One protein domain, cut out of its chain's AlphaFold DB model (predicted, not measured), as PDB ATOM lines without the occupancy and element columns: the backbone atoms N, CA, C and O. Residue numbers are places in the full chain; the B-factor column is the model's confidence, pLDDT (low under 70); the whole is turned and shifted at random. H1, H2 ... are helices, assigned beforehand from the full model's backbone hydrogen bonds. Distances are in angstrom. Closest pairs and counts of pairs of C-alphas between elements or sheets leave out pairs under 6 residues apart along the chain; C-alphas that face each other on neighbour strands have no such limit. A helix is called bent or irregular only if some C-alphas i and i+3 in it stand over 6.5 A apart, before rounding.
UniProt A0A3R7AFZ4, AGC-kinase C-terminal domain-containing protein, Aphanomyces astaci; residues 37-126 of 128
ATOM      1  N   ASP A  37      17.223  -0.207  34.609       94.25
ATOM      2  CA  ASP A  37      17.327  -0.091  36.060       94.25
ATOM      3  C   ASP A  37      18.582   0.724  36.464       94.25
ATOM      4  O   ASP A  37      19.667   0.483  35.919       94.25
ATOM      5  N   PRO A  38      18.485   1.689  37.400       96.00
ATOM      6  CA  PRO A  38      19.616   2.540  37.771       96.00
ATOM      7  C   PRO A  38      20.840   1.771  38.281       96.00
ATOM      8  O   PRO A  38      21.975   2.186  38.025       96.00
ATOM      9  N   THR A  39      20.640   0.646  38.976       96.19
ATOM     10  CA  THR A  39      21.750  -0.198  39.439       96.19
ATOM     11  C   THR A  39      22.406  -0.920  38.265       96.19
ATOM     12  O   THR A  39      23.632  -0.967  38.194       96.19
ATOM     13  N   LEU A  40      21.633  -1.370  37.274       95.06
ATOM     14  CA  LEU A  40      22.180  -1.924  36.033       95.06
ATOM     15  C   LEU A  40      22.962  -0.869  35.233       95.06
ATOM     16  O   LEU A  40      24.060  -1.143  34.746       95.06
ATOM     17  N   GLN A  41      22.451   0.361  35.136       95.50
ATOM     18  CA  GLN A  41      23.172   1.456  34.479       95.50
ATOM     19  C   GLN A  41      24.510   1.751  35.168       95.50
ATOM     20  O   GLN A  41      25.530   1.902  34.492       95.50
ATOM     21  N   SER A  42      24.500   1.833  36.505       96.56
ATOM     22  CA  SER A  42      25.698   1.994  37.342       96.56
ATOM     23  C   SER A  42      26.710   0.884  37.074       96.56
ATOM     24  O   SER A  42      27.882   1.159  36.816       96.56
ATOM     25  N   PHE A  43      26.234  -0.360  37.056       97.06
ATOM     26  CA  PHE A  43      27.064  -1.533  36.834       97.06
ATOM     27  C   PHE A  43      27.766  -1.485  35.470       97.06
ATOM     28  O   PHE A  43      28.993  -1.576  35.397       97.06
ATOM     29  N   ILE A  44      27.015  -1.240  34.389       96.12
ATOM     30  CA  ILE A  44      27.567  -1.146  33.026       96.12
ATOM     31  C   ILE A  44      28.570   0.013  32.914       96.12
ATOM     32  O   ILE A  44      29.639  -0.152  32.322       96.12
ATOM     33  N   LYS A  45      28.262   1.177  33.501       95.62
ATOM     34  CA  LYS A  45      29.170   2.337  33.525       95.62
ATOM     35  C   LYS A  45      30.480   2.026  34.253       95.62
ATOM     36  O   LYS A  45      31.538   2.425  33.772       95.62
ATOM     37  N   GLY A  46      30.418   1.296  35.367       96.44
ATOM     38  CA  GLY A  46      31.595   0.872  36.126       96.44
ATOM     39  C   GLY A  46      32.478  -0.118  35.362       96.44
ATOM     40  O   GLY A  46      33.701   0.033  35.349       96.44
ATOM     41  N   LEU A  47      31.873  -1.098  34.683       97.00
ATOM     42  CA  LEU A  47      32.601  -2.077  33.864       97.00
ATOM     43  C   LEU A  47      33.265  -1.438  32.639       97.00
ATOM     44  O   LEU A  47      34.384  -1.794  32.275       97.00
ATOM     45  N   LEU A  48      32.586  -0.480  32.008       96.19
ATOM     46  CA  LEU A  48      33.062   0.202  30.803       96.19
ATOM     47  C   LEU A  48      33.788   1.522  31.109       96.19
ATOM     48  O   LEU A  48      33.910   2.383  30.233       96.19
ATOM     49  N   ALA A  49      34.296   1.685  32.335       95.44
ATOM     50  CA  ALA A  49      35.140   2.817  32.686       95.44
ATOM     51  C   ALA A  49      36.394   2.848  31.794       95.44
ATOM     52  O   ALA A  49      37.102   1.842  31.629       95.44
ATOM     53  N   PHE A  50      36.661   4.021  31.214       94.62
ATOM     54  CA  PHE A  50      37.773   4.214  30.286       94.62
ATOM     55  C   PHE A  50      39.126   3.965  30.963       94.62
ATOM     56  O   PHE A  50      39.935   3.204  30.436       94.62
ATOM     57  N   ASP A  51      39.343   4.566  32.134       94.44
ATOM     58  CA  ASP A  51      40.536   4.346  32.948       94.44
ATOM     59  C   ASP A  51      40.466   2.967  33.632       94.44
ATOM     60  O   ASP A  51      39.569   2.745  34.454       94.44
ATOM     61  N   PRO A  52      41.395   2.038  33.334       94.31
ATOM     62  CA  PRO A  52      41.421   0.724  33.966       94.31
ATOM     63  C   PRO A  52      41.568   0.781  35.489       94.31
ATOM     64  O   PRO A  52      41.065  -0.105  36.166       94.31
ATOM     65  N   THR A  53      42.224   1.805  36.046       94.19
ATOM     66  CA  THR A  53      42.479   1.878  37.498       94.19
ATOM     67  C   THR A  53      41.214   2.163  38.310       94.19
ATOM     68  O   THR A  53      41.099   1.729  39.456       94.19
ATOM     69  N   GLY A  54      40.246   2.853  37.701       93.31
ATOM     70  CA  GLY A  54      38.923   3.113  38.271       93.31
ATOM     71  C   GLY A  54      37.848   2.130  37.806       93.31
ATOM     72  O   GLY A  54      36.686   2.278  38.183       93.31
ATOM     73  N   ARG A  55      38.202   1.149  36.967       96.94
ATOM     74  CA  ARG A  55      37.247   0.186  36.422       96.94
ATOM     75  C   ARG A  55      36.767  -0.766  37.506       96.94
ATOM     76  O   ARG A  55      37.557  -1.284  38.298       96.94
ATOM     77  N   LEU A  56      35.460  -1.016  37.517       97.69
ATOM     78  CA  LEU A  56      34.859  -1.997  38.413       97.69
ATOM     79  C   LEU A  56      35.526  -3.363  38.193       97.69
ATOM     80  O   LEU A  56      35.643  -3.815  37.056       97.69
ATOM     81  N   GLY A  57      35.996  -3.995  39.270       96.38
ATOM     82  CA  GLY A  57      36.777  -5.233  39.195       96.38
ATOM     83  C   GLY A  57      38.301  -5.052  39.156       96.38
ATOM     84  O   GLY A  57      39.022  -6.023  39.365       96.38
ATOM     85  N   CYS A  58      38.809  -3.836  38.919       96.56
ATOM     86  CA  CYS A  58      40.249  -3.553  38.796       96.56
ATOM     87  C   CYS A  58      40.835  -2.754  39.975       96.56
ATOM     88  O   CYS A  58      42.033  -2.478  40.002       96.56
ATOM     89  N   THR A  59      40.005  -2.370  40.945       91.44
ATOM     90  CA  THR A  59      40.450  -1.691  42.169       91.44
ATOM     91  C   THR A  59      41.056  -2.691  43.162       91.44
ATOM     92  O   THR A  59      41.082  -3.893  42.914       91.44
ATOM     93  N   ALA A  60      41.504  -2.219  44.329       93.88
ATOM     94  CA  ALA A  60      42.023  -3.093  45.387       93.88
ATOM     95  C   ALA A  60      41.014  -4.155  45.874       93.88
ATOM     96  O   ALA A  60      41.429  -5.197  46.371       93.88
ATOM     97  N   ALA A  61      39.708  -3.906  45.721       93.50
ATOM     98  CA  ALA A  61      38.660  -4.879  46.033       93.50
ATOM     99  C   ALA A  61      38.554  -5.997  44.974       93.50
ATOM    100  O   ALA A  61      38.031  -7.073  45.250       93.50
ATOM    101  N   GLY A  62      39.072  -5.768  43.763       94.25
ATOM    102  CA  GLY A  62      39.055  -6.751  42.687       94.25
ATOM    103  C   GLY A  62      37.641  -7.249  42.389       94.25
ATOM    104  O   GLY A  62      36.700  -6.460  42.279       94.25
ATOM    105  N   PHE A  63      37.494  -8.571  42.290       93.25
ATOM    106  CA  PHE A  63      36.226  -9.227  41.973       93.25
ATOM    107  C   PHE A  63      35.126  -9.003  43.021       93.25
ATOM    108  O   PHE A  63      33.964  -8.920  42.636       93.25
ATOM    109  N   SER A  64      35.456  -8.808  44.304       94.75
ATOM    110  CA  SER A  64      34.419  -8.620  45.332       94.75
ATOM    111  C   SER A  64      33.584  -7.362  45.074       94.75
ATOM    112  O   SER A  64      32.390  -7.344  45.330       94.75
ATOM    113  N   ALA A  65      34.167  -6.330  44.449       95.69
ATOM    114  CA  ALA A  65      33.419  -5.140  44.043       95.69
ATOM    115  C   ALA A  65      32.334  -5.429  42.989       95.69
ATOM    116  O   ALA A  65      31.382  -4.660  42.869       95.69
ATOM    117  N   ILE A  66      32.489  -6.499  42.202       95.50
ATOM    118  CA  ILE A  66      31.476  -6.961  41.247       95.50
ATOM    119  C   ILE A  66      30.374  -7.712  41.999       95.50
ATOM    120  O   ILE A  66      29.203  -7.428  41.764       95.50
ATOM    121  N   GLU A  67      30.741  -8.619  42.909       93.94
ATOM    122  CA  GLU A  67      29.790  -9.401  43.715       93.94
ATOM    123  C   GLU A  67      28.921  -8.517  44.623       93.94
ATOM    124  O   GLU A  67      27.705  -8.709  44.684       93.94
ATOM    125  N   ASP A  68      29.540  -7.511  45.250       94.75
ATOM    126  CA  ASP A  68      28.928  -6.547  46.175       94.75
ATOM    127  C   ASP A  68      28.233  -5.372  45.452       94.75
ATOM    128  O   ASP A  68      27.839  -4.373  46.066       94.75
ATOM    129  N   HIS A  69      28.124  -5.414  44.120       96.88
ATOM    130  CA  HIS A  69      27.461  -4.339  43.394       96.88
ATOM    131  C   HIS A  69      25.935  -4.404  43.627       96.88
ATOM    132  O   HIS A  69      25.337  -5.472  43.470       96.88
ATOM    133  N   PRO A  70      25.244  -3.266  43.871       96.56
ATOM    134  CA  PRO A  70      23.797  -3.233  44.129       96.56
ATOM    135  C   PRO A  70      22.910  -3.908  43.079       96.56
ATOM    136  O   PRO A  70      21.794  -4.297  43.390       96.56
ATOM    137  N   PHE A  71      23.413  -4.058  41.853       95.88
ATOM    138  CA  PHE A  71      22.732  -4.781  40.776       95.88
ATOM    139  C   PHE A  71      22.455  -6.253  41.122       95.88
ATOM    140  O   PHE A  71      21.428  -6.790  40.716       95.88
ATOM    141  N   PHE A  72      23.334  -6.899  41.893       94.69
ATOM    142  CA  PHE A  72      23.184  -8.304  42.283       94.69
ATOM    143  C   PHE A  72      22.596  -8.492  43.687       94.69
ATOM    144  O   PHE A  72      22.181  -9.600  44.037       94.69
ATOM    145  N   HIS A  73      22.511  -7.425  44.488       91.00
ATOM    146  CA  HIS A  73      22.006  -7.487  45.858       91.00
ATOM    147  C   HIS A  73      20.574  -8.026  45.922       91.00
ATOM    148  O   HIS A  73      19.649  -7.447  45.360       91.00
ATOM    149  N   GLY A  74      20.389  -9.128  46.652       81.81
ATOM    150  CA  GLY A  74      19.085  -9.769  46.840       81.81
ATOM    151  C   GLY A  74      18.585 -10.582  45.642       81.81
ATOM    152  O   GLY A  74      17.536 -11.213  45.759       81.81
ATOM    153  N   TYR A  75      19.323 -10.603  44.526       84.38
ATOM    154  CA  TYR A  75      18.963 -11.347  43.314       84.38
ATOM    155  C   TYR A  75      19.840 -12.578  43.078       84.38
ATOM    156  O   TYR A  75      19.351 -13.563  42.528       84.38
ATOM    157  N   ILE A  76      21.116 -12.540  43.482       89.94
ATOM    158  CA  ILE A  76      22.058 -13.649  43.296       89.94
ATOM    159  C   ILE A  76      22.645 -14.073  44.641       89.94
ATOM    160  O   ILE A  76      23.235 -13.267  45.355       89.94
ATOM    161  N   ASP A  77      22.515 -15.362  44.951       93.19
ATOM    162  CA  ASP A  77      23.348 -16.041  45.940       93.19
ATOM    163  C   ASP A  77      24.552 -16.651  45.210       93.19
ATOM    164  O   ASP A  77      24.424 -17.632  44.470       93.19
ATOM    165  N   TRP A  78      25.724 -16.044  45.391       93.00
ATOM    166  CA  TRP A  78      26.958 -16.453  44.721       93.00
ATOM    167  C   TRP A  78      27.424 -17.854  45.132       93.00
ATOM    168  O   TRP A  78      27.966 -18.586  44.301       93.00
ATOM    169  N   ALA A  79      27.174 -18.268  46.379       94.19
ATOM    170  CA  ALA A  79      27.555 -19.594  46.857       94.19
ATOM    171  C   ALA A  79      26.667 -20.675  46.228       94.19
ATOM    172  O   ALA A  79      27.184 -21.660  45.695       94.19
ATOM    173  N   ALA A  80      25.349 -20.456  46.207       94.81
ATOM    174  CA  ALA A  80      24.403 -21.358  45.548       94.81
ATOM    175  C   ALA A  80      24.628 -21.415  44.026       94.81
ATOM    176  O   ALA A  80      24.540 -22.483  43.416       94.81
ATOM    177  N   LEU A  81      24.969 -20.280  43.398       94.81
ATOM    178  CA  LEU A  81      25.300 -20.225  41.971       94.81
ATOM    179  C   LEU A  81      26.534 -21.084  41.659       94.81
ATOM    180  O   LEU A  81      26.498 -21.901  40.739       94.81
ATOM    181  N   MET A  82      27.596 -20.954  42.460       94.88
ATOM    182  CA  MET A  82      28.813 -21.764  42.327       94.88
ATOM    183  C   MET A  82      28.562 -23.255  42.584       94.88
ATOM    184  O   MET A  82      29.144 -24.102  41.903       94.88
ATOM    185  N   ALA A  83      27.660 -23.583  43.512       97.25
ATOM    186  CA  ALA A  83      27.209 -24.950  43.772       97.25
ATOM    187  C   ALA A  83      26.259 -25.505  42.687       97.25
ATOM    188  O   ALA A  83      25.889 -26.677  42.745       97.25
ATOM    189  N   LYS A  84      25.904 -24.699  41.672       95.50
ATOM    190  CA  LYS A  84      24.929 -25.023  40.611       95.50
ATOM    191  C   LYS A  84      23.523 -25.324  41.146       95.50
ATOM    192  O   LYS A  84      22.777 -26.093  40.545       95.50
ATOM    193  N   GLU A  85      23.161 -24.714  42.268       95.88
ATOM    194  CA  GLU A  85      21.854 -24.876  42.915       95.88
ATOM    195  C   GLU A  85      20.831 -23.839  42.429       95.88
ATOM    196  O   GLU A  85      19.624 -24.033  42.573       95.88
ATOM    197  N   VAL A  86      21.295 -22.748  41.812       93.12
ATOM    198  CA  VAL A  86      20.424 -21.746  41.187       93.12
ATOM    199  C   VAL A  86      19.891 -22.293  39.855       93.12
ATOM    200  O   VAL A  86      20.691 -22.618  38.973       93.12
ATOM    201  N   PRO A  87      18.561 -22.385  39.661       91.62
ATOM    202  CA  PRO A  87      17.993 -22.853  38.402       91.62
ATOM    203  C   PRO A  87      18.299 -21.868  37.267       91.62
ATOM    204  O   PRO A  87      18.130 -20.657  37.415       91.62
ATOM    205  N   ALA A  88      18.722 -22.389  36.114       91.50
ATOM    206  CA  ALA A  88      18.976 -21.563  34.941       91.50
ATOM    207  C   ALA A  88      17.662 -20.938  34.422       91.50
ATOM    208  O   ALA A  88      16.661 -21.647  34.303       91.50
ATOM    209  N   PRO A  89      17.648 -19.641  34.059       91.75
ATOM    210  CA  PRO A  89      16.444 -18.971  33.561       91.75
ATOM    211  C   PRO A  89      15.995 -19.487  32.185       91.75
ATOM    212  O   PRO A  89      14.843 -19.310  31.801       91.75
ATOM    213  N   PHE A  90      16.905 -20.117  31.443       91.25
ATOM    214  CA  PHE A  90      16.640 -20.749  30.163       91.25
ATOM    215  C   PHE A  90      17.413 -22.063  30.095       91.25
ATOM    216  O   PHE A  90      18.627 -22.085  30.299       91.25
ATOM    217  N   VAL A  91      16.699 -23.146  29.801       87.06
ATOM    218  CA  VAL A  91      17.275 -24.457  29.509       87.06
ATOM    219  C   VAL A  91      16.979 -24.731  28.035       87.06
ATOM    220  O   VAL A  91      15.806 -24.876  27.694       87.06
ATOM    221  N   PRO A  92      17.992 -24.728  27.150       83.81
ATOM    222  CA  PRO A  92      17.775 -25.000  25.735       83.81
ATOM    223  C   PRO A  92      17.262 -26.426  25.510       83.81
ATOM    224  O   PRO A  92      17.782 -27.375  26.101       83.81
ATOM    225  N   ASP A  93      16.319 -26.585  24.584       78.75
ATOM    226  CA  ASP A  93      15.890 -27.892  24.084       78.75
ATOM    227  C   ASP A  93      16.935 -28.426  23.088       78.75
ATOM    228  O   ASP A  93      16.796 -28.287  21.873       78.75
ATOM    229  N   ALA A  94      18.029 -28.998  23.596       66.81
ATOM    230  CA  ALA A  94      19.023 -29.685  22.773       66.81
ATOM    231  C   ALA A  94      18.899 -31.209  22.949       66.81
ATOM    232  O   ALA A  94      18.821 -31.682  24.088       66.81
ATOM    233  N   PRO A  95      18.939 -32.011  21.867       62.19
ATOM    234  CA  PRO A  95      19.214 -33.434  21.994       62.19
ATOM    235  C   PRO A  95      20.594 -33.579  22.641       62.19
ATOM    236  O   PRO A  95      21.572 -33.009  22.152       62.19
ATOM    237  N   THR A  96      20.675 -34.322  23.743       59.56
ATOM    238  CA  THR A  96      21.903 -34.549  24.531       59.56
ATOM    239  C   THR A  96      23.084 -35.107  23.722       59.56
ATOM    240  O   THR A  96      24.200 -35.149  24.229       59.56
ATOM    241  N   ASP A  97      22.853 -35.523  22.479       62.09
ATOM    242  CA  ASP A  97      23.792 -36.153  21.558       62.09
ATOM    243  C   ASP A  97      24.094 -35.338  20.283       62.09
ATOM    244  O   ASP A  97      24.948 -35.758  19.505       62.09
ATOM    245  N   ARG A  98      23.427 -34.198  20.025       56.44
ATOM    246  CA  ARG A  98      23.497 -33.528  18.703       56.44
ATOM    247  C   ARG A  98      23.648 -32.013  18.711       56.44
ATOM    248  O   ARG A  98      23.335 -31.367  17.715       56.44
ATOM    249  N   TRP A  99      24.179 -31.428  19.782       60.50
ATOM    250  CA  TRP A  99      24.464 -29.988  19.774       60.50
ATOM    251  C   TRP A  99      25.482 -29.588  18.686       60.50
ATOM    252  O   TRP A  99      25.438 -28.464  18.200       60.50
ATOM    253  N   TRP A 100      26.323 -30.532  18.239       58.56
ATOM    254  CA  TRP A 100      27.296 -30.337  17.157       58.56
ATOM    255  C   TRP A 100      26.663 -30.236  15.758       58.56
ATOM    256  O   TRP A 100      27.084 -29.409  14.965       58.56
ATOM    257  N   HIS A 101      25.591 -30.985  15.471       56.09
ATOM    258  CA  HIS A 101      24.930 -30.963  14.152       56.09
ATOM    259  C   HIS A 101      24.122 -29.687  13.883       56.09
ATOM    260  O   HIS A 101      23.697 -29.426  12.764       56.09
ATOM    261  N   ALA A 102      23.884 -28.867  14.909       57.97
ATOM    262  CA  ALA A 102      23.317 -27.537  14.703       57.97
ATOM    263  C   ALA A 102      24.316 -26.573  14.025       57.97
ATOM    264  O   ALA A 102      23.921 -25.480  13.630       57.97
ATOM    265  N   LEU A 103      25.589 -26.975  13.905       59.03
ATOM    266  CA  LEU A 103      26.675 -26.239  13.264       59.03
ATOM    267  C   LEU A 103      27.079 -26.847  11.908       59.03
ATOM    268  O   LEU A 103      28.150 -26.502  11.427       59.03
ATOM    269  N   ASP A 104      26.241 -27.698  11.290       56.06
ATOM    270  CA  ASP A 104      26.515 -28.407  10.017       56.06
ATOM    271  C   ASP A 104      27.060 -27.490   8.887       56.06
ATOM    272  O   ASP A 104      27.697 -27.979   7.964       56.06
ATOM    273  N   GLU A 105      26.875 -26.163   8.954       57.91
ATOM    274  CA  GLU A 105      27.477 -25.187   8.022       57.91
ATOM    275  C   GLU A 105      29.004 -24.979   8.185       57.91
ATOM    276  O   GLU A 105      29.607 -24.282   7.369       57.91
ATOM    277  N   PHE A 106      29.641 -25.544   9.218       58.47
ATOM    278  CA  PHE A 106      31.074 -25.372   9.518       58.47
ATOM    279  C   PHE A 106      31.904 -26.666   9.445       58.47
ATOM    280  O   PHE A 106      33.121 -26.597   9.607       58.47
ATOM    281  N   ASP A 107      31.282 -27.822   9.191       60.69
ATOM    282  CA  ASP A 107      31.949 -29.138   9.160       60.69
ATOM    283  C   ASP A 107      32.369 -29.579   7.733       60.69
ATOM    284  O   ASP A 107      32.725 -30.736   7.517       60.69
ATOM    285  N   ASP A 108      32.359 -28.670   6.748       60.47
ATOM    286  CA  ASP A 108      32.731 -28.964   5.348       60.47
ATOM    287  C   ASP A 108      34.254 -29.107   5.110       60.47
ATOM    288  O   ASP A 108      34.674 -29.457   4.003       60.47
ATOM    289  N   ASP A 109      35.093 -28.857   6.119       67.50
ATOM    290  CA  ASP A 109      36.543 -29.039   6.016       67.50
ATOM    291  C   ASP A 109      36.952 -30.442   6.494       67.50
ATOM    292  O   ASP A 109      36.839 -30.787   7.673       67.50
ATOM    293  N   ASP A 110      37.490 -31.252   5.575       68.69
ATOM    294  CA  ASP A 110      38.128 -32.526   5.914       68.69
ATOM    295  C   ASP A 110      39.204 -32.314   7.003       68.69
ATOM    296  O   ASP A 110      39.979 -31.349   6.938       68.69
ATOM    297  N   PRO A 111      39.324 -33.222   7.992       69.25
ATOM    298  CA  PRO A 111      40.335 -33.099   9.031       69.25
ATOM    299  C   PRO A 111      41.733 -33.043   8.405       69.25
ATOM    300  O   PRO A 111      42.170 -33.977   7.728       69.25
ATOM    301  N   ILE A 112      42.453 -31.945   8.656       68.38
ATOM    302  CA  ILE A 112      43.818 -31.744   8.163       68.38
ATOM    303  C   ILE A 112      44.716 -32.832   8.767       68.38
ATOM    304  O   ILE A 112      45.004 -32.818   9.965       68.38
ATOM    305  N   GLN A 113      45.175 -33.777   7.945       65.62
ATOM    306  CA  GLN A 113      46.159 -34.775   8.367       65.62
ATOM    307  C   GLN A 113      47.544 -34.122   8.455       65.62
ATOM    308  O   GLN A 113      48.101 -33.664   7.457       65.62
ATOM    309  N   SER A 114      48.090 -34.035   9.669       66.56
ATOM    310  CA  SER A 114      49.388 -33.414   9.937       66.56
ATOM    311  C   SER A 114      50.530 -34.423   9.783       66.56
ATOM    312  O   SER A 114      51.091 -34.876  10.780       66.56
ATOM    313  N   ASP A 115      50.887 -34.778   8.551       66.06
ATOM    314  CA  ASP A 115      51.952 -35.771   8.329       66.06
ATOM    315  C   ASP A 115      53.368 -35.170   8.218       66.06
ATOM    316  O   ASP A 115      54.338 -35.919   8.181       66.06
ATOM    317  N   ASP A 116      53.530 -33.841   8.276       67.56
ATOM    318  CA  ASP A 116      54.844 -33.180   8.187       67.56
ATOM    319  C   ASP A 116      55.022 -32.074   9.245       67.56
ATOM    320  O   ASP A 116      54.974 -30.875   8.958       67.56
ATOM    321  N   VAL A 117      55.251 -32.462  10.504       66.94
ATOM    322  CA  VAL A 117      55.703 -31.525  11.550       66.94
ATOM    323  C   VAL A 117      57.231 -31.474  11.546       66.94
ATOM    324  O   VAL A 117      57.896 -32.462  11.856       66.94
ATOM    325  N   ASP A 118      57.806 -30.311  11.221       77.94
ATOM    326  CA  ASP A 118      59.253 -30.080  11.333       77.94
ATOM    327  C   ASP A 118      59.708 -30.362  12.787       77.94
ATOM    328  O   ASP A 118      59.143 -29.788  13.726       77.94
ATOM    329  N   PRO A 119      60.744 -31.191  13.017       74.00
ATOM    330  CA  PRO A 119      61.266 -31.485  14.354       74.00
ATOM    331  C   PRO A 119      61.630 -30.238  15.176       74.00
ATOM    332  O   PRO A 119      61.585 -30.268  16.406       74.00
ATOM    333  N   LYS A 120      61.980 -29.125  14.519       74.88
ATOM    334  CA  LYS A 120      62.237 -27.839  15.183       74.88
ATOM    335  C   LYS A 120      60.964 -27.186  15.704       74.88
ATOM    336  O   LYS A 120      61.021 -26.520  16.730       74.88
ATOM    337  N   ILE A 121      59.841 -27.369  15.008       73.94
ATOM    338  CA  ILE A 121      58.524 -26.939  15.483       73.94
ATOM    339  C   ILE A 121      58.134 -27.803  16.685       73.94
ATOM    340  O   ILE A 121      57.747 -27.253  17.709       73.94
ATOM    341  N   ALA A 122      58.338 -29.124  16.616       73.31
ATOM    342  CA  ALA A 122      58.052 -30.033  17.729       73.31
ATOM    343  C   ALA A 122      58.831 -29.686  19.015       73.31
ATOM    344  O   ALA A 122      58.274 -29.761  20.106       73.31
ATOM    345  N   LEU A 123      60.084 -29.233  18.894       76.75
ATOM    346  CA  LEU A 123      60.911 -28.821  20.036       76.75
ATOM    347  C   LEU A 123      60.354 -27.594  20.781       76.75
ATOM    348  O   LEU A 123      60.524 -27.470  21.988       76.75
ATOM    349  N   VAL A 124      59.675 -26.682  20.078       84.00
ATOM    350  CA  VAL A 124      59.045 -25.502  20.702       84.00
ATOM    351  C   VAL A 124      57.847 -25.901  21.571       84.00
ATOM    352  O   VAL A 124      57.497 -25.170  22.494       84.00
ATOM    353  N   PHE A 125      57.253 -27.067  21.308       81.19
ATOM    354  CA  PHE A 125      56.124 -27.609  22.063       81.19
ATOM    355  C   PHE A 125      56.531 -28.627  23.135       81.19
ATOM    356  O   PHE A 125      55.674 -29.270  23.737       81.19
ATOM    357  N   GLU A 126      57.825 -28.785  23.411       80.00
ATOM    358  CA  GLU A 126      58.271 -29.672  24.479       80.00
ATOM    359  C   GLU A 126      57.844 -29.107  25.850       80.00
ATOM    360  O   GLU A 126      58.248 -28.014  26.246       80.00
TER     361      GLU A 126
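This is residues 37 to 126 of the 128 residues of the protein "AGC-kinase C-terminal domain-containing protein" of Aphanomyces astaci (UniProt A0A3R7AFZ4). There is little regular structure here: a loose head with H1, H2 and H3 runs on into a long open arm that swings out in a wide U, with H4 on the way and H5 near its far end. The 90 printed residues have five named helices, H1 to H5 in order, and no named strand; the class is all helix, with 31 residues in helices. The whole is extended, radius of gyration of the C-alphas 22.5 A, spans 57 by 40 by 26 A.

Find C-alpha 38 at (19.616, 2.540, 37.771); from there H1 runs 14.3 A to residue 47. Next come H2, residues 64 to 67, and H3, residues 78 to 82. H4, residues 101 to 106, is irregular: C-alphas 102 and 105 are 8.2 A apart. H5, residues 119 to 124, ends at C-alpha 124 (59.045, -25.502, 20.702).

H1 and H2 are only just apart, closest 8.3 A. H2 and H3 are close but not clearly touching; their closest C-alphas, Glu 67 and Trp 78, are 7.7 A apart. H4 and H5 are apart. In H1 and H3 every O i to N i+4 pair is within hydrogen-bond range; H5 has 1 of 2, H4 0 of 2 but 2 of 3 O i to N i+3 pairs, and H2 is too short.

The farthest C-alphas, Pro 38 and Pro 119, are 58.7 A apart. The printed part has no cut; the links H1 to H2, H3 to H4 and H4 to H5 are long. Residues 94 to 117 have pLDDT under 70.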